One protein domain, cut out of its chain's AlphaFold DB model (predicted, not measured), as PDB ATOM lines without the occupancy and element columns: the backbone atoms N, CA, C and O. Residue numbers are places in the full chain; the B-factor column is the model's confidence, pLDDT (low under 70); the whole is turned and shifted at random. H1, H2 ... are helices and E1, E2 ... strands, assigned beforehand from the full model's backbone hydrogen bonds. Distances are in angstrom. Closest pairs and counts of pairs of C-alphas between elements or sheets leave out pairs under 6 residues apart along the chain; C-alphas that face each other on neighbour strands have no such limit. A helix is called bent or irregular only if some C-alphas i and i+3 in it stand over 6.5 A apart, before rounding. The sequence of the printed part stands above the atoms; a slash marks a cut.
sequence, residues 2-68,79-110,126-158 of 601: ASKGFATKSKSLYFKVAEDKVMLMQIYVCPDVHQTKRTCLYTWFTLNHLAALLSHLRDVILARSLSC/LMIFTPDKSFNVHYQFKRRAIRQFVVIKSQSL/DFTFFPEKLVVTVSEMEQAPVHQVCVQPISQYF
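What this domain is: This is residues 2 to 68, 79 to 110 and 126 to 158 of the 601 residues of the protein "Predicted protein" of Nematostella vectensis (UniProt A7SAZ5). One five-stranded sheet, twisted and curled like part of a barrel, has a single long bent helix, H1, running slantwise over its hollow face; the second arm of H1 only grazes the sheet. The printed part has 132 residues with one named helix and five named strands, in the order E1 E2 H1 E3 E4 E5, in the mixed class of helices and strands. The sheet is antiparallel, in the order E1 E2 E5 E3 E4. The whole is only just compact, close to loose, with a radius of gyration of the C-alphas of 16.4 A and spans of 48 by 39 by 29 A.

Where its parts are: E1, residues 9 to 16, begins at C-alpha 9 (-9.888, -54.114, 33.090) and is 23.9 A long. E2, residues 22 to 31, is 29.1 A long. H1, residues 47 to 67, was assigned as one helix by its hydrogen bonds but is bent, with C-alphas 56 and 59 6.7 A apart; its arms are H1a, residues 47 to 56, and H1b, residues 59 to 67. E3, residues 87 to 96, is 29.7 A long, and E4 is residues 102 to 106. E5, residues 128 to 141, is 37.7 A long, bends by 56 degrees at residue 131 and ends at C-alpha 141 (-21.224, -35.394, 28.962).

How they stand to each other: E1 and E2 form a hairpin, with N 13 and O 25 at 2.8 A. E2 and E5 are antiparallel, with N 26 and O 137 at 2.8 A. E5 and E3 have N 90 and O 136 at 2.8 A; the hairpin E3 and E4 has N 93 and O 105 at 2.9 A. H1a is over E2 and E5, at a height over the sheet of 9.2 A. H1a and H1b stand at a steep tilt of 44 degrees; every O i to N i+4 pair in both is within hydrogen-bond range.

The domain as a whole: The C-alphas of Ala 2 and Phe 158, the two farthest apart, are 50.8 A apart. Two cuts leave gaps of 15.3 A between C-alphas 68 and 79 and 18.0 A between C-alphas 110 and 126. The link from E2 to H1 is long. Mean pLDDT of the printed part is 71.3; 47 residues are under 70, among them 2 to 7, 33 to 43 and 146 to 158.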
ATOM      1  N   ALA A   2      11.685 -54.378  28.940       39.28
ATOM      2  CA  ALA A   2      10.335 -53.813  28.900       39.28
ATOM      3  C   ALA A   2       9.505 -54.389  30.060       39.28
ATOM      4  O   ALA A   2       9.465 -55.609  30.240       39.28
ATOM      5  N   SER A   3       8.850 -53.538  30.848       43.84
ATOM      6  CA  SER A   3       7.858 -53.996  31.820       43.84
ATOM      7  C   SER A   3       6.606 -54.461  31.074       43.84
ATOM      8  O   SER A   3       6.059 -53.742  30.240       43.84
ATOM      9  N   LYS A   4       6.124 -55.673  31.372       54.19
ATOM     10  CA  LYS A   4       4.787 -56.086  30.932       54.19
ATOM     11  C   LYS A   4       3.772 -55.275  31.734       54.19
ATOM     12  O   LYS A   4       3.596 -55.532  32.924       54.19
ATOM     13  N   GLY A   5       3.164 -54.273  31.102       58.94
ATOM     14  CA  GLY A   5       2.131 -53.449  31.725       58.94
ATOM     15  C   GLY A   5       0.977 -54.312  32.236       58.94
ATOM     16  O   GLY A   5       0.535 -55.237  31.554       58.94
ATOM     17  N   PHE A   6       0.496 -54.029  33.447       63.53
ATOM     18  CA  PHE A   6      -0.679 -54.705  33.987       63.53
ATOM     19  C   PHE A   6      -1.915 -54.277  33.188       63.53
ATOM     20  O   PHE A   6      -2.219 -53.090  33.104       63.53
ATOM     21  N   ALA A   7      -2.626 -55.241  32.603       67.75
ATOM     22  CA  ALA A   7      -3.836 -54.973  31.834       67.75
ATOM     23  C   ALA A   7      -4.993 -54.567  32.767       67.75
ATOM     24  O   ALA A   7      -5.679 -55.422  33.334       67.75
ATOM     25  N   THR A   8      -5.200 -53.259  32.929       75.38
ATOM     26  CA  THR A   8      -6.371 -52.692  33.610       75.38
ATOM     27  C   THR A   8      -7.642 -53.146  32.899       75.38
ATOM     28  O   THR A   8      -7.820 -52.876  31.712       75.38
ATOM     29  N   LYS A   9      -8.553 -53.809  33.620       78.94
ATOM     30  CA  LYS A   9      -9.888 -54.114  33.090       78.94
ATOM     31  C   LYS A   9     -10.758 -52.874  33.275       78.94
ATOM     32  O   LYS A   9     -11.009 -52.479  34.414       78.94
ATOM     33  N   SER A  10     -11.200 -52.271  32.177       83.38
ATOM     34  CA  SER A  10     -12.129 -51.141  32.175       83.38
ATOM     35  C   SER A  10     -13.413 -51.474  31.416       83.38
ATOM     36  O   SER A  10     -13.423 -52.331  30.530       83.38
ATOM     37  N   LYS A  11     -14.510 -50.798  31.764       84.31
ATOM     38  CA  LYS A  11     -15.736 -50.769  30.962       84.31
ATOM     39  C   LYS A  11     -16.447 -49.429  31.138       84.31
ATOM     40  O   LYS A  11     -16.715 -49.015  32.266       84.31
ATOM     41  N   SER A  12     -16.762 -48.792  30.016       84.19
ATOM     42  CA  SER A  12     -17.606 -47.597  29.953       84.19
ATOM     43  C   SER A  12     -19.069 -47.998  29.764       84.19
ATOM     44  O   SER A  12     -19.356 -48.932  29.013       84.19
ATOM     45  N   LEU A  13     -19.985 -47.284  30.413       82.00
ATOM     46  CA  LEU A  13     -21.422 -47.292  30.146       82.00
ATOM     47  C   LEU A  13     -21.912 -45.847  30.017       82.00
ATOM     48  O   LEU A  13     -21.427 -44.963  30.721       82.00
ATOM     49  N   TYR A  14     -22.899 -45.628  29.153       83.88
ATOM     50  CA  TYR A  14     -23.587 -44.348  29.004       83.88
ATOM     51  C   TYR A  14     -25.010 -44.483  29.539       83.88
ATOM     52  O   TYR A  14     -25.677 -45.485  29.275       83.88
ATOM     53  N   PHE A  15     -25.483 -43.474  30.263       79.56
ATOM     54  CA  PHE A  15     -26.841 -43.413  30.789       79.56
ATOM     55  C   PHE A  15     -27.478 -42.079  30.411       79.56
ATOM     56  O   PHE A  15     -26.967 -41.027  30.787       79.56
ATOM     57  N   LYS A  16     -28.611 -42.111  29.705       80.56
ATOM     58  CA  LYS A  16     -29.475 -40.934  29.578       80.56
ATOM     59  C   LYS A  16     -30.256 -40.777  30.888       80.56
ATOM     60  O   LYS A  16     -30.893 -41.733  31.322       80.56
ATOM     61  N   VAL A  17     -30.134 -39.618  31.535       79.31
ATOM     62  CA  VAL A  17     -30.708 -39.336  32.869       79.31
ATOM     63  C   VAL A  17     -31.844 -38.316  32.785       79.31
ATOM     64  O   VAL A  17     -32.831 -38.451  33.502       79.31
ATOM     65  N   ALA A  18     -31.738 -37.351  31.870       78.56
ATOM     66  CA  ALA A  18     -32.812 -36.444  31.468       78.56
ATOM     67  C   ALA A  18     -32.829 -36.329  29.932       78.56
ATOM     68  O   ALA A  18     -32.053 -37.010  29.257       78.56
ATOM     69  N   GLU A  19     -33.708 -35.510  29.347       79.56
ATOM     70  CA  GLU A  19     -33.781 -35.358  27.884       79.56
ATOM     71  C   GLU A  19     -32.493 -34.783  27.276       79.56
ATOM     72  O   GLU A  19     -32.073 -35.224  26.201       79.56
ATOM     73  N   ASP A  20     -31.865 -33.877  28.020       80.44
ATOM     74  CA  ASP A  20     -30.637 -33.127  27.760       80.44
ATOM     75  C   ASP A  20     -29.380 -33.764  28.391       80.44
ATOM     76  O   ASP A  20     -28.285 -33.625  27.849       80.44
ATOM     77  N   LYS A  21     -29.515 -34.490  29.513       80.94
ATOM     78  CA  LYS A  21     -28.366 -34.982  30.303       80.94
ATOM     79  C   LYS A  21     -28.011 -36.442  30.056       80.94
ATOM     80  O   LYS A  21     -28.808 -37.353  30.312       80.94
ATOM     81  N   VAL A  22     -26.756 -36.669  29.665       84.25
ATOM     82  CA  VAL A  22     -26.148 -37.998  29.519       84.25
ATOM     83  C   VAL A  22     -24.927 -38.118  30.427       84.25
ATOM     84  O   VAL A  22     -23.997 -37.321  30.356       84.25
ATOM     85  N   MET A  23     -24.914 -39.149  31.269       84.44
ATOM     86  CA  MET A  23     -23.799 -39.473  32.158       84.44
ATOM     87  C   MET A  23     -22.953 -40.591  31.549       84.44
ATOM     88  O   MET A  23     -23.466 -41.663  31.218       84.44
ATOM     89  N   LEU A  24     -21.645 -40.371  31.457       86.94
ATOM     90  CA  LEU A  24     -20.651 -41.408  31.211       86.94
ATOM     91  C   LEU A  24     -20.188 -41.974  32.556       86.94
ATOM     92  O   LEU A  24     -19.640 -41.261  33.393       86.94
ATOM     93  N   MET A  25     -20.365 -43.277  32.750       86.75
ATOM     94  CA  MET A  25     -19.733 -44.019  33.834       86.75
ATOM     95  C   MET A  25     -18.578 -44.852  33.283       86.75
ATOM     96  O   MET A  25     -18.777 -45.716  32.431       86.75
ATOM     97  N   GLN A  26     -17.382 -44.656  33.825       87.06
ATOM     98  CA  GLN A  26     -16.214 -45.487  33.567       87.06
ATOM     99  C   GLN A  26     -15.880 -46.281  34.831       87.06
ATOM    100  O   GLN A  26     -15.583 -45.708  35.881       87.06
ATOM    101  N   ILE A  27     -15.925 -47.611  34.741       83.88
ATOM    102  CA  ILE A  27     -15.464 -48.492  35.818       83.88
ATOM    103  C   ILE A  27     -14.111 -49.084  35.447       83.88
ATOM    104  O   ILE A  27     -13.964 -49.700  34.392       83.88
ATOM    105  N   TYR A  28     -13.149 -48.945  36.356       84.62
ATOM    106  CA  TYR A  28     -11.802 -49.495  36.267       84.62
ATOM    107  C   TYR A  28     -11.538 -50.442  37.439       84.62
ATOM    108  O   TYR A  28     -11.834 -50.118  38.590       84.62
ATOM    109  N   VAL A  29     -10.922 -51.594  37.174       83.19
ATOM    110  CA  VAL A  29     -10.297 -52.424  38.215       83.19
ATOM    111  C   VAL A  29      -8.789 -52.260  38.115       83.19
ATOM    112  O   VAL A  29      -8.142 -52.811  37.221       83.19
ATOM    113  N   CYS A  30      -8.248 -51.467  39.036       80.62
ATOM    114  CA  CYS A  30      -6.846 -51.087  39.077       80.62
ATOM    115  C   CYS A  30      -6.059 -51.986  40.048       80.62
ATOM    116  O   CYS A  30      -6.529 -52.242  41.163       80.62
ATOM    117  N   PRO A  31      -4.843 -52.429  39.680       73.69
ATOM    118  CA  PRO A  31      -3.922 -53.058  40.620       73.69
ATOM    119  C   PRO A  31      -3.408 -52.025  41.635       73.69
ATOM    120  O   PRO A  31      -3.026 -50.919  41.252       73.69
ATOM    121  N   ASP A  32      -3.315 -52.369  42.924       73.25
ATOM    122  CA  ASP A  32      -2.511 -51.583  43.863       73.25
ATOM    123  C   ASP A  32      -1.025 -51.770  43.538       73.25
ATOM    124  O   ASP A  32      -0.406 -52.795  43.844       73.25
ATOM    125  N   VAL A  33      -0.464 -50.740  42.906       62.59
ATOM    126  CA  VAL A  33       0.924 -50.652  42.436       62.59
ATOM    127  C   VAL A  33       1.936 -50.902  43.569       62.59
ATOM    128  O   VAL A  33       3.057 -51.353  43.317       62.59
ATOM    129  N   HIS A  34       1.540 -50.707  44.832       62.53
ATOM    130  CA  HIS A  34       2.389 -50.954  45.997       62.53
ATOM    131  C   HIS A  34       2.515 -52.444  46.393       62.53
ATOM    132  O   HIS A  34       3.367 -52.776  47.215       62.53
ATOM    133  N   GLN A  35       1.728 -53.364  45.810       61.59
ATOM    134  CA  GLN A  35       1.732 -54.808  46.147       61.59
ATOM    135  C   GLN A  35       2.276 -55.722  45.023       61.59
ATOM    136  O   GLN A  35       2.038 -56.932  44.991       61.59
ATOM    137  N   THR A  36       3.072 -55.153  44.118       51.97
ATOM    138  CA  THR A  36       3.532 -55.697  42.820       51.97
ATOM    139  C   THR A  36       4.341 -57.007  42.821       51.97
ATOM    140  O   THR A  36       4.725 -57.475  41.752       51.97
ATOM    141  N   LYS A  37       4.589 -57.651  43.972       57.94
ATOM    142  CA  LYS A  37       5.325 -58.936  44.063       57.94
ATOM    143  C   LYS A  37       4.443 -60.193  44.156       57.94
ATOM    144  O   LYS A  37       4.988 -61.293  44.204       57.94
ATOM    145  N   ARG A  38       3.110 -60.063  44.215       54.62
ATOM    146  CA  ARG A  38       2.171 -61.209  44.322       54.62
ATOM    147  C   ARG A  38       0.924 -61.128  43.435       54.62
ATOM    148  O   ARG A  38       0.080 -62.018  43.501       54.62
ATOM    149  N   THR A  39       0.797 -60.103  42.598       51.44
ATOM    150  CA  THR A  39      -0.362 -59.866  41.720       51.44
ATOM    151  C   THR A  39      -0.345 -60.749  40.467       51.44
ATOM    152  O   THR A  39      -0.304 -60.272  39.334       51.44
ATOM    153  N   CYS A  40      -0.365 -62.067  40.676       52.06
ATOM    154  CA  CYS A  40      -0.602 -63.048  39.623       52.06
ATOM    155  C   CYS A  40      -2.029 -62.886  39.076       52.06
ATOM    156  O   CYS A  40      -2.968 -62.838  39.863       52.06
ATOM    157  N   LEU A  41      -2.148 -62.823  37.743       56.97
ATOM    158  CA  LEU A  41      -3.359 -62.936  36.909       56.97
ATOM    159  C   LEU A  41      -4.709 -62.887  37.655       56.97
ATOM    160  O   LEU A  41      -5.109 -63.857  38.295       56.97
ATOM    161  N   TYR A  42      -5.459 -61.798  37.471       64.94
ATOM    162  CA  TYR A  42      -6.782 -61.563  38.068       64.94
ATOM    163  C   TYR A  42      -7.886 -62.459  37.474       64.94
ATOM    164  O   TYR A  42      -8.785 -61.994  36.765       64.94
ATOM    165  N   THR A  43      -7.788 -63.762  37.748       65.75
ATOM    166  CA  THR A  43      -8.711 -64.828  37.330       65.75
ATOM    167  C   THR A  43      -9.984 -64.853  38.169       65.75
ATOM    168  O   THR A  43     -11.053 -65.130  37.635       65.75
ATOM    169  N   TRP A  44      -9.901 -64.505  39.458       75.75
ATOM    170  CA  TRP A  44     -11.068 -64.461  40.346       75.75
ATOM    171  C   TRP A  44     -12.057 -63.344  39.976       75.75
ATOM    172  O   TRP A  44     -13.248 -63.481  40.239       75.75
ATOM    173  N   PHE A  45     -11.599 -62.254  39.347       76.62
ATOM    174  CA  PHE A  45     -12.461 -61.167  38.880       76.62
ATOM    175  C   PHE A  45     -12.685 -61.259  37.364       76.62
ATOM    176  O   PHE A  45     -11.938 -60.690  36.561       76.62
ATOM    177  N   THR A  46     -13.694 -62.033  36.968       82.12
ATOM    178  CA  THR A  46     -14.077 -62.277  35.568       82.12
ATOM    179  C   THR A  46     -14.833 -61.086  34.963       82.12
ATOM    180  O   THR A  46     -15.264 -60.177  35.674       82.12
ATOM    181  N   LEU A  47     -15.038 -61.089  33.639       75.81
ATOM    182  CA  LEU A  47     -15.924 -60.109  32.991       75.81
ATOM    183  C   LEU A  47     -17.384 -60.259  33.456       75.81
ATOM    184  O   LEU A  47     -18.091 -59.260  33.545       75.81
ATOM    185  N   ASN A  48     -17.808 -61.466  33.840       79.31
ATOM    186  CA  ASN A  48     -19.147 -61.723  34.375       79.31
ATOM    187  C   ASN A  48     -19.313 -61.087  35.767       79.31
ATOM    188  O   ASN A  48     -20.337 -60.466  36.036       79.31
ATOM    189  N   HIS A  49     -18.281 -61.143  36.622       80.81
ATOM    190  CA  HIS A  49     -18.282 -60.432  37.909       80.81
ATOM    191  C   HIS A  49     -18.333 -58.908  37.720       80.81
ATOM    192  O   HIS A  49     -19.032 -58.226  38.465       80.81
ATOM    193  N   LEU A  50     -17.662 -58.372  36.691       80.00
ATOM    194  CA  LEU A  50     -17.788 -56.961  36.316       80.00
ATOM    195  C   LEU A  50     -19.199 -56.622  35.808       80.00
ATOM    196  O   LEU A  50     -19.736 -55.586  36.181       80.00
ATOM    197  N   ALA A  51     -19.818 -57.482  34.995       77.19
ATOM    198  CA  ALA A  51     -21.166 -57.272  34.463       77.19
ATOM    199  C   ALA A  51     -22.248 -57.286  35.560       77.19
ATOM    200  O   ALA A  51     -23.072 -56.375  35.606       77.19
ATOM    201  N   ALA A  52     -22.206 -58.253  36.483       79.25
ATOM    202  CA  ALA A  52     -23.122 -58.303  37.626       79.25
ATOM    203  C   ALA A  52     -22.955 -57.075  38.542       79.25
ATOM    204  O   ALA A  52     -23.934 -56.436  38.924       79.25
ATOM    205  N   LEU A  53     -21.707 -56.684  38.826       79.50
ATOM    206  CA  LEU A  53     -21.393 -55.485  39.607       79.50
ATOM    207  C   LEU A  53     -21.887 -54.194  38.930       79.50
ATOM    208  O   LEU A  53     -22.425 -53.324  39.609       79.50
ATOM    209  N   LEU A  54     -21.745 -54.077  37.606       77.88
ATOM    210  CA  LEU A  54     -22.294 -52.964  36.822       77.88
ATOM    211  C   LEU A  54     -23.823 -52.902  36.911       77.88
ATOM    212  O   LEU A  54     -24.365 -51.806  37.027       77.88
ATOM    213  N   SER A  55     -24.502 -54.054  36.897       78.06
ATOM    214  CA  SER A  55     -25.958 -54.132  37.058       78.06
ATOM    215  C   SER A  55     -26.396 -53.572  38.416       78.06
ATOM    216  O   SER A  55     -27.160 -52.615  38.469       78.06
ATOM    217  N   HIS A  56     -25.813 -54.060  39.518       79.44
ATOM    218  CA  HIS A  56     -26.143 -53.580  40.868       79.44
ATOM    219  C   HIS A  56     -25.741 -52.119  41.138       79.44
ATOM    220  O   HIS A  56     -26.368 -51.448  41.956       79.44
ATOM    221  N   LEU A  57     -24.688 -51.611  40.488       77.62
ATOM    222  CA  LEU A  57     -24.275 -50.212  40.637       77.62
ATOM    223  C   LEU A  57     -25.127 -49.239  39.808       77.62
ATOM    224  O   LEU A  57     -25.165 -48.061  40.163       77.62
ATOM    225  N   ARG A  58     -25.820 -49.700  38.754       79.44
ATOM    226  CA  ARG A  58     -26.623 -48.854  37.849       79.44
ATOM    227  C   ARG A  58     -27.630 -47.999  38.619       79.44
ATOM    228  O   ARG A  58     -27.565 -46.777  38.535       79.44
ATOM    229  N   ASP A  59     -28.504 -48.617  39.409       76.94
ATOM    230  CA  ASP A  59     -29.574 -47.895  40.111       76.94
ATOM    231  C   ASP A  59     -29.044 -47.004  41.243       76.94
ATOM    232  O   ASP A  59     -29.493 -45.871  41.407       76.94
ATOM    233  N   VAL A  60     -28.013 -47.461  41.966       77.00
ATOM    234  CA  VAL A  60     -27.338 -46.677  43.020       77.00
ATOM    235  C   VAL A  60     -26.694 -45.405  42.454       77.00
ATOM    236  O   VAL A  60     -26.644 -44.374  43.129       77.00
ATOM    237  N   ILE A  61     -26.188 -45.468  41.221       72.75
ATOM    238  CA  ILE A  61     -25.535 -44.343  40.547       72.75
ATOM    239  C   ILE A  61     -26.565 -43.420  39.895       72.75
ATOM    240  O   ILE A  61     -26.449 -42.213  40.090       72.75
ATOM    241  N   LEU A  62     -27.604 -43.958  39.244       74.25
ATOM    242  CA  LEU A  62     -28.739 -43.176  38.732       74.25
ATOM    243  C   LEU A  62     -29.399 -42.354  39.849       74.25
ATOM    244  O   LEU A  62     -29.538 -41.135  39.723       74.25
ATOM    245  N   ALA A  63     -29.714 -42.997  40.978       76.81
ATOM    246  CA  ALA A  63     -30.278 -42.334  42.151       76.81
ATOM    247  C   ALA A  63     -29.367 -41.213  42.681       76.81
ATOM    248  O   ALA A  63     -29.863 -40.155  43.066       76.81
ATOM    249  N   ARG A  64     -28.037 -41.391  42.657       74.75
ATOM    250  CA  ARG A  64     -27.088 -40.331  43.040       74.75
ATOM    251  C   ARG A  64     -27.000 -39.188  42.035       74.75
ATOM    252  O   ARG A  64     -27.028 -38.046  42.475       74.75
ATOM    253  N   SER A  65     -26.926 -39.461  40.731       70.50
ATOM    254  CA  SER A  65     -26.905 -38.395  39.717       70.50
ATOM    255  C   SER A  65     -28.167 -37.531  39.769       70.50
ATOM    256  O   SER A  65     -28.069 -36.319  39.626       70.50
ATOM    257  N   LEU A  66     -29.325 -38.133  40.065       70.88
ATOM    258  CA  LEU A  66     -30.577 -37.406  40.287       70.88
ATOM    259  C   LEU A  66     -30.579 -36.647  41.629       70.88
ATOM    260  O   LEU A  66     -31.019 -35.503  41.686       70.88
ATOM    261  N   SER A  67     -30.037 -37.237  42.702       73.06
ATOM    262  CA  SER A  67     -29.972 -36.596  44.032       73.06
ATOM    263  C   SER A  67     -29.042 -35.377  44.093       73.06
ATOM    264  O   SER A  67     -29.220 -34.524  44.957       73.06
ATOM    265  N   CYS A  68     -28.042 -35.286  43.212       58.34
ATOM    266  CA  CYS A  68     -27.115 -34.151  43.154       58.34
ATOM    267  C   CYS A  68     -27.652 -32.942  42.364       58.34
ATOM    268  O   CYS A  68     -26.952 -31.941  42.272       58.34
ATOM    269  N   LEU A  79     -14.895 -37.499  51.689       55.94
ATOM    270  CA  LEU A  79     -14.650 -38.689  50.854       55.94
ATOM    271  C   LEU A  79     -15.460 -38.761  49.541       55.94
ATOM    272  O   LEU A  79     -15.854 -39.852  49.103       55.94
ATOM    273  N   MET A  80     -15.723 -37.613  48.924       47.19
ATOM    274  CA  MET A  80     -16.113 -37.490  47.515       47.19
ATOM    275  C   MET A  80     -15.109 -36.527  46.881       47.19
ATOM    276  O   MET A  80     -15.079 -35.355  47.250       47.19
ATOM    277  N   ILE A  81     -14.264 -37.009  45.964       42.75
ATOM    278  CA  ILE A  81     -13.476 -36.105  45.119       42.75
ATOM    279  C   ILE A  81     -14.424 -35.642  44.017       42.75
ATOM    280  O   ILE A  81     -14.555 -36.298  42.980       42.75
ATOM    281  N   PHE A  82     -15.122 -34.546  44.304       48.62
ATOM    282  CA  PHE A  82     -15.646 -33.670  43.272       48.62
ATOM    283  C   PHE A  82     -14.439 -33.039  42.578       48.62
ATOM    284  O   PHE A  82     -13.616 -32.379  43.216       48.62
ATOM    285  N   THR A  83     -14.298 -33.301  41.284       44.00
ATOM    286  CA  THR A  83     -13.484 -32.449  40.413       44.00
ATOM    287  C   THR A  83     -14.168 -31.081  40.275       44.00
ATOM    288  O   THR A  83     -15.367 -30.990  40.542       44.00
ATOM    289  N   PRO A  84     -13.458 -30.013  39.866       47.34
ATOM    290  CA  PRO A  84     -14.128 -28.777  39.449       47.34
ATOM    291  C   PRO A  84     -15.051 -29.023  38.241       47.34
ATOM    292  O   PRO A  84     -16.089 -28.383  38.110       47.34
ATOM    293  N   ASP A  85     -14.702 -29.996  37.397       57.16
ATOM    294  CA  ASP A  85     -15.547 -30.514  36.323       57.16
ATOM    295  C   ASP A  85     -16.665 -31.411  36.872       57.16
ATOM    296  O   ASP A  85     -16.502 -32.037  37.923       57.16
ATOM    297  N   LYS A  86     -17.760 -31.534  36.111       76.44
ATOM    298  CA  LYS A  86     -19.024 -32.250  36.397       76.44
ATOM    299  C   LYS A  86     -18.871 -33.775  36.608       76.44
ATOM    300  O   LYS A  86     -19.480 -34.578  35.900       76.44
ATOM    301  N   SER A  87     -18.034 -34.203  37.552       80.31
ATOM    302  CA  SER A  87     -17.725 -35.609  37.812       80.31
ATOM    303  C   SER A  87     -17.516 -35.923  39.292       80.31
ATOM    304  O   SER A  87     -17.075 -35.085  40.082       80.31
ATOM    305  N   PHE A  88     -17.794 -37.173  39.665       80.12
ATOM    306  CA  PHE A  88     -17.444 -37.715  40.972       80.12
ATOM    307  C   PHE A  88     -16.750 -39.073  40.849       80.12
ATOM    308  O   PHE A  88     -17.076 -39.906  39.999       80.12
ATOM    309  N   ASN A  89     -15.791 -39.308  41.745       81.50
ATOM    310  CA  ASN A  89     -15.012 -40.541  41.802       81.50
ATOM    311  C   ASN A  89     -15.325 -41.324  43.082       81.50
ATOM    312  O   ASN A  89     -15.165 -40.817  44.195       81.50
ATOM    313  N   VAL A  90     -15.746 -42.582  42.932       81.69
ATOM    314  CA  VAL A  90     -16.005 -43.501  44.047       81.69
ATOM    315  C   VAL A  90     -15.022 -44.664  44.000       81.69
ATOM    316  O   VAL A  90     -15.093 -45.548  43.146       81.69
ATOM    317  N   HIS A  91     -14.102 -44.677  44.959       82.94
ATOM    318  CA  HIS A  91     -13.161 -45.774  45.151       82.94
ATOM    319  C   HIS A  91     -13.761 -46.833  46.082       82.94
ATOM    320  O   HIS A  91     -14.293 -46.504  47.147       82.94
ATOM    321  N   TYR A  92     -13.606 -48.108  45.734       84.44
ATOM    322  CA  TYR A  92     -13.957 -49.245  46.580       84.44
ATOM    323  C   TYR A  92     -12.798 -50.251  46.654       84.44
ATOM    324  O   TYR A  92     -12.013 -50.405  45.719       84.44
ATOM    325  N   GLN A  93     -12.710 -50.960  47.777       85.31
ATOM    326  CA  GLN A  93     -11.782 -52.069  47.995       85.31
ATOM    327  C   GLN A  93     -12.565 -53.381  48.014       85.31
ATOM    328  O   GLN A  93     -13.609 -53.471  48.669       85.31
ATOM    329  N   PHE A  94     -12.045 -54.411  47.348       83.00
ATOM    330  CA  PHE A  94     -12.580 -55.763  47.482       83.00
ATOM    331  C   PHE A  94     -12.037 -56.418  48.761       83.00
ATOM    332  O   PHE A  94     -10.844 -56.338  49.065       83.00
ATOM    333  N   LYS A  95     -12.900 -57.115  49.507       82.75
ATOM    334  CA  LYS A  95     -12.508 -57.919  50.675       82.75
ATOM    335  C   LYS A  95     -13.067 -59.333  50.575       82.75
ATOM    336  O   LYS A  95     -14.233 -59.516  50.224       82.75
ATOM    337  N   ARG A  96     -12.254 -60.329  50.924       76.31
ATOM    338  CA  ARG A  96     -12.653 -61.742  50.941       76.31
ATOM    339  C   ARG A  96     -13.272 -62.115  52.288       76.31
ATOM    340  O   ARG A  96     -12.635 -61.933  53.323       76.31
ATOM    341  N   ARG A  97     -14.480 -62.687  52.282       75.62
ATOM    342  CA  ARG A  97     -15.023 -63.445  53.424       75.62
ATOM    343  C   ARG A  97     -14.497 -64.883  53.392       75.62
ATOM    344  O   ARG A  97     -14.128 -65.391  52.333       75.62
ATOM    345  N   ALA A  98     -14.508 -65.561  54.539       67.50
ATOM    346  CA  ALA A  98     -14.026 -66.941  54.660       67.50
ATOM    347  C   ALA A  98     -14.700 -67.914  53.661       67.50
ATOM    348  O   ALA A  98     -14.030 -68.756  53.066       67.50
ATOM    349  N   ILE A  99     -16.007 -67.751  53.417       62.44
ATOM    350  CA  ILE A  99     -16.837 -68.663  52.611       62.44
ATOM    351  C   ILE A  99     -17.023 -68.123  51.181       62.44
ATOM    352  O   ILE A  99     -18.119 -67.720  50.815       62.44
ATOM    353  N   ARG A 100     -15.941 -68.050  50.387       63.03
ATOM    354  CA  ARG A 100     -15.893 -67.662  48.944       63.03
ATOM    355  C   ARG A 100     -16.578 -66.339  48.511       63.03
ATOM    356  O   ARG A 100     -16.437 -65.961  47.356       63.03
ATOM    357  N   GLN A 101     -17.257 -65.616  49.398       68.25
ATOM    358  CA  GLN A 101     -17.951 -64.359  49.120       68.25
ATOM    359  C   GLN A 101     -16.976 -63.176  49.062       68.25
ATOM    360  O   GLN A 101     -16.044 -63.064  49.867       68.25
ATOM    361  N   PHE A 102     -17.256 -62.246  48.153       70.19
ATOM    362  CA  PHE A 102     -16.518 -61.000  47.970       70.19
ATOM    363  C   PHE A 102     -17.408 -59.836  48.404       70.19
ATOM    364  O   PHE A 102     -18.576 -59.784  48.031       70.19
ATOM    365  N   VAL A 103     -16.871 -58.899  49.185       76.50
ATOM    366  CA  VAL A 103     -17.585 -57.674  49.572       76.50
ATOM    367  C   VAL A 103     -16.845 -56.471  49.009       76.50
ATOM    368  O   VAL A 103     -15.653 -56.294  49.263       76.50
ATOM    369  N   VAL A 104     -17.567 -55.643  48.258       79.06
ATOM    370  CA  VAL A 104     -17.099 -54.350  47.750       79.06
ATOM    371  C   VAL A 104     -17.404 -53.298  48.819       79.06
ATOM    372  O   VAL A 104     -18.566 -53.045  49.118       79.06
ATOM    373  N   ILE A 105     -16.378 -52.705  49.435       82.00
ATOM    374  CA  ILE A 105     -16.547 -51.712  50.514       82.00
ATOM    375  C   ILE A 105     -15.998 -50.360  50.054       82.00
ATOM    376  O   ILE A 105     -14.889 -50.311  49.521       82.00
ATOM    377  N   LYS A 106     -16.746 -49.261  50.268       79.25
ATOM    378  CA  LYS A 106     -16.281 -47.897  49.940       79.25
ATOM    379  C   LYS A 106     -14.929 -47.663  50.618       79.25
ATOM    380  O   LYS A 106     -14.783 -47.883  51.819       79.25
ATOM    381  N   SER A 107     -13.936 -47.247  49.841       77.62
ATOM    382  CA  SER A 107     -12.548 -47.100  50.274       77.62
ATOM    383  C   SER A 107     -12.382 -45.858  51.151       77.62
ATOM    384  O   SER A 107     -11.882 -44.835  50.685       77.62
ATOM    385  N   GLN A 108     -12.786 -45.951  52.421       71.00
ATOM    386  CA  GLN A 108     -12.437 -44.966  53.448       71.00
ATOM    387  C   GLN A 108     -10.928 -44.684  53.405       71.00
ATOM    388  O   GLN A 108     -10.117 -45.602  53.243       71.00
ATOM    389  N   SER A 109     -10.553 -43.409  53.482       51.66
ATOM    390  CA  SER A 109      -9.175 -42.970  53.275       51.66
ATOM    391  C   SER A 109      -8.273 -43.517  54.382       51.66
ATOM    392  O   SER A 109      -8.427 -43.194  55.560       51.66
ATOM    393  N   LEU A 110      -7.292 -44.343  54.000       50.03
ATOM    394  CA  LEU A 110      -6.375 -45.002  54.942       50.03
ATOM    395  C   LEU A 110      -5.523 -44.004  55.758       50.03
ATOM    396  O   LEU A 110      -5.011 -44.361  56.814       50.03
ATOM    397  N   ASP A 126     -10.423 -61.085  60.482       50.81
ATOM    398  CA  ASP A 126      -9.767 -62.083  59.615       50.81
ATOM    399  C   ASP A 126      -9.963 -61.816  58.107       50.81
ATOM    400  O   ASP A 126      -9.890 -62.716  57.269       50.81
ATOM    401  N   PHE A 127     -10.242 -60.562  57.735       61.81
ATOM    402  CA  PHE A 127     -10.451 -60.178  56.337       61.81
ATOM    403  C   PHE A 127      -9.130 -60.039  55.582       61.81
ATOM    404  O   PHE A 127      -8.350 -59.118  55.820       61.81
ATOM    405  N   THR A 128      -8.934 -60.894  54.577       72.06
ATOM    406  CA  THR A 128      -7.922 -60.651  53.546       72.06
ATOM    407  C   THR A 128      -8.441 -59.592  52.573       72.06
ATOM    408  O   THR A 128      -9.479 -59.755  51.921       72.06
ATOM    409  N   PHE A 129      -7.730 -58.467  52.521       78.50
ATOM    410  CA  PHE A 129      -7.942 -57.415  51.533       78.50
ATOM    411  C   PHE A 129      -7.296 -57.841  50.216       78.50
ATOM    412  O   PHE A 129      -6.193 -58.391  50.207       78.50
ATOM    413  N   PHE A 130      -7.974 -57.563  49.109       78.06
ATOM    414  CA  PHE A 130      -7.393 -57.694  47.781       78.06
ATOM    415  C   PHE A 130      -6.513 -56.468  47.471       78.06
ATOM    416  O   PHE A 130      -6.895 -55.354  47.842       78.06
ATOM    417  N   PRO A 131      -5.355 -56.623  46.799       77.75
ATOM    418  CA  PRO A 131      -4.638 -55.490  46.211       77.75
ATOM    419  C   PRO A 131      -5.436 -54.785  45.099       77.75
ATOM    420  O   PRO A 131      -5.061 -53.708  44.664       77.75
ATOM    421  N   GLU A 132      -6.523 -55.354  44.598       80.00
ATOM    422  CA  GLU A 132      -7.356 -54.754  43.562       80.00
ATOM    423  C   GLU A 132      -8.269 -53.652  44.131       80.00
ATOM    424  O   GLU A 132      -8.973 -53.839  45.128       80.00
ATOM    425  N   LYS A 133      -8.296 -52.496  43.458       84.19
ATOM    426  CA  LYS A 133      -9.170 -51.360  43.777       84.19
ATOM    427  C   LYS A 133     -10.128 -51.122  42.616       84.19
ATOM    428  O   LYS A 133      -9.704 -50.973  41.472       84.19
ATOM    429  N   LEU A 134     -11.419 -51.073  42.922       84.94
ATOM    430  CA  LEU A 134     -12.453 -50.651  41.986       84.94
ATOM    431  C   LEU A 134     -12.517 -49.121  42.013       84.94
ATOM    432  O   LEU A 134     -12.709 -48.530  43.076       84.94
ATOM    433  N   VAL A 135     -12.369 -48.485  40.857       86.62
ATOM    434  CA  VAL A 135     -12.577 -47.046  40.684       86.62
ATOM    435  C   VAL A 135     -13.783 -46.859  39.781       86.62
ATOM    436  O   VAL A 135     -13.819 -47.392  38.675       86.62
ATOM    437  N   VAL A 136     -14.780 -46.137  40.281       87.19
ATOM    438  CA  VAL A 136     -15.992 -45.780  39.548       87.19
ATOM    439  C   VAL A 136     -15.969 -44.273  39.342       87.19
ATOM    440  O   VAL A 136     -16.168 -43.517  40.293       87.19
ATOM    441  N   THR A 137     -15.695 -43.850  38.115       86.94
ATOM    442  CA  THR A 137     -15.746 -42.450  37.688       86.94
ATOM    443  C   THR A 137     -17.078 -42.223  36.988       86.94
ATOM    444  O   THR A 137     -17.453 -43.002  36.112       86.94
ATOM    445  N   VAL A 138     -17.810 -41.183  37.377       86.88
ATOM    446  CA  VAL A 138     -19.076 -40.788  36.746       86.88
ATOM    447  C   VAL A 138     -18.965 -39.320  36.363       86.88
ATOM    448  O   VAL A 138     -18.758 -38.495  37.249       86.88
ATOM    449  N   SER A 139     -19.091 -38.999  35.076       89.31
ATOM    450  CA  SER A 139     -18.993 -37.641  34.527       89.31
ATOM    451  C   SER A 139     -20.186 -37.307  33.631       89.31
ATOM    452  O   SER A 139     -20.613 -38.134  32.825       89.31
ATOM    453  N   GLU A 140     -20.715 -36.092  33.742       87.69
ATOM    454  CA  GLU A 140     -21.694 -35.555  32.786       87.69
ATOM    455  C   GLU A 140     -21.003 -35.331  31.426       87.69
ATOM    456  O   GLU A 140     -19.862 -34.865  31.373       87.69
ATOM    457  N   MET A 141     -21.663 -35.694  30.326       87.12
ATOM    458  CA  MET A 141     -21.224 -35.394  28.962       87.12
ATOM    459  C   MET A 141     -22.215 -34.440  28.308       87.12
ATOM    460  O   MET A 141     -23.400 -34.744  28.202       87.12
ATOM    461  N   GLU A 142     -21.713 -33.306  27.824       83.56
ATOM    462  CA  GLU A 142     -22.538 -32.252  27.216       83.56
ATOM    463  C   GLU A 142     -23.057 -32.631  25.820       83.56
ATOM    464  O   GLU A 142     -24.050 -32.082  25.354       83.56
ATOM    465  N   GLN A 143     -22.413 -33.602  25.162       78.31
ATOM    466  CA  GLN A 143     -22.891 -34.232  23.933       78.31
ATOM    467  C   GLN A 143     -22.582 -35.732  23.974       78.31
ATOM    468  O   GLN A 143     -21.449 -36.140  24.233       78.31
ATOM    469  N   ALA A 144     -23.589 -36.566  23.711       68.12
ATOM    470  CA  ALA A 144     -23.406 -38.009  23.599       68.12
ATOM    471  C   ALA A 144     -22.856 -38.390  22.210       68.12
ATOM    472  O   ALA A 144     -23.265 -37.792  21.211       68.12
ATOM    473  N   PRO A 145     -21.988 -39.415  22.096       75.50
ATOM    474  CA  PRO A 145     -21.550 -39.912  20.797       75.50
ATOM    475  C   PRO A 145     -22.751 -40.455  20.004       75.50
ATOM    476  O   PRO A 145     -23.390 -41.431  20.403       75.50
ATOM    477  N   VAL A 146     -23.022 -39.830  18.852       67.69
ATOM    478  CA  VAL A 146     -24.244 -39.965  18.022       67.69
ATOM    479  C   VAL A 146     -24.522 -41.399  17.524       67.69
ATOM    480  O   VAL A 146     -25.588 -41.684  16.987       67.69
ATOM    481  N   HIS A 147     -23.592 -42.337  17.716       63.78
ATOM    482  CA  HIS A 147     -23.710 -43.739  17.297       63.78
ATOM    483  C   HIS A 147     -23.643 -44.752  18.458       63.78
ATOM    484  O   HIS A 147     -23.450 -45.941  18.214       63.78
ATOM    485  N   GLN A 148     -23.772 -44.320  19.723       57.62
ATOM    486  CA  GLN A 148     -23.647 -45.231  20.877       57.62
ATOM    487  C   GLN A 148     -24.676 -45.034  22.008       57.62
ATOM    488  O   GLN A 148     -24.523 -45.604  23.091       57.62
ATOM    489  N   VAL A 149     -25.757 -44.284  21.760       52.06
ATOM    490  CA  VAL A 149     -26.881 -44.149  22.704       52.06
ATOM    491  C   VAL A 149     -27.731 -45.424  22.686       52.06
ATOM    492  O   VAL A 149     -28.700 -45.548  21.942       52.06
ATOM    493  N   CYS A 150     -27.350 -46.397  23.514       47.62
ATOM    494  CA  CYS A 150     -28.121 -47.621  23.705       47.62
ATOM    495  C   CYS A 150     -29.414 -47.304  24.474       47.62
ATOM    496  O   CYS A 150     -29.382 -47.105  25.691       47.62
ATOM    497  N   VAL A 151     -30.545 -47.242  23.765       48.59
ATOM    498  CA  VAL A 151     -31.870 -47.067  24.375       48.59
ATOM    499  C   VAL A 151     -32.205 -48.339  25.155       48.59
ATOM    500  O   VAL A 151     -32.532 -49.381  24.593       48.59
ATOM    501  N   GLN A 152     -32.053 -48.256  26.472       52.88
ATOM    502  CA  GLN A 152     -32.276 -49.331  27.434       52.88
ATOM    503  C   GLN A 152     -33.351 -48.889  28.426       52.88
ATOM    504  O   GLN A 152     -33.443 -47.690  28.706       52.88
ATOM    505  N   PRO A 153     -34.156 -49.820  28.971       45.53
ATOM    506  CA  PRO A 153     -35.337 -49.473  29.750       45.53
ATOM    507  C   PRO A 153     -35.012 -48.552  30.927       45.53
ATOM    508  O   PRO A 153     -33.971 -48.697  31.589       45.53
ATOM    509  N   ILE A 154     -35.940 -47.622  31.168       54.91
ATOM    510  CA  ILE A 154     -36.009 -46.783  32.366       54.91
ATOM    511  C   ILE A 154     -35.939 -47.709  33.585       54.91
ATOM    512  O   ILE A 154     -36.547 -48.780  33.593       54.91
ATOM    513  N   SER A 155     -35.152 -47.326  34.592       54.50
ATOM    514  CA  SER A 155     -34.974 -48.144  35.795       54.50
ATOM    515  C   SER A 155     -36.323 -48.417  36.470       54.50
ATOM    516  O   SER A 155     -37.183 -47.537  36.537       54.50
ATOM    517  N   GLN A 156     -36.491 -49.638  36.986       53.53
ATOM    518  CA  GLN A 156     -37.744 -50.155  37.557       53.53
ATOM    519  C   GLN A 156     -38.285 -49.293  38.714       53.53
ATOM    520  O   GLN A 156     -39.474 -49.319  39.009       53.53
ATOM    521  N   TYR A 157     -37.420 -48.493  39.343       48.38
ATOM    522  CA  TYR A 157     -37.770 -47.562  40.416       48.38
ATOM    523  C   TYR A 157     -38.393 -46.237  39.928       48.38
ATOM    524  O   TYR A 157     -38.868 -45.459  40.750       48.38
ATOM    525  N   PHE A 158     -38.399 -45.972  38.615       52.94
ATOM    526  CA  PHE A 158     -38.790 -44.685  38.016       52.94
ATOM    527  C   PHE A 158     -39.882 -44.794  36.937       52.94
ATOM    528  O   PHE A 158     -40.283 -43.783  36.371       52.94
TER     529      PHE A 158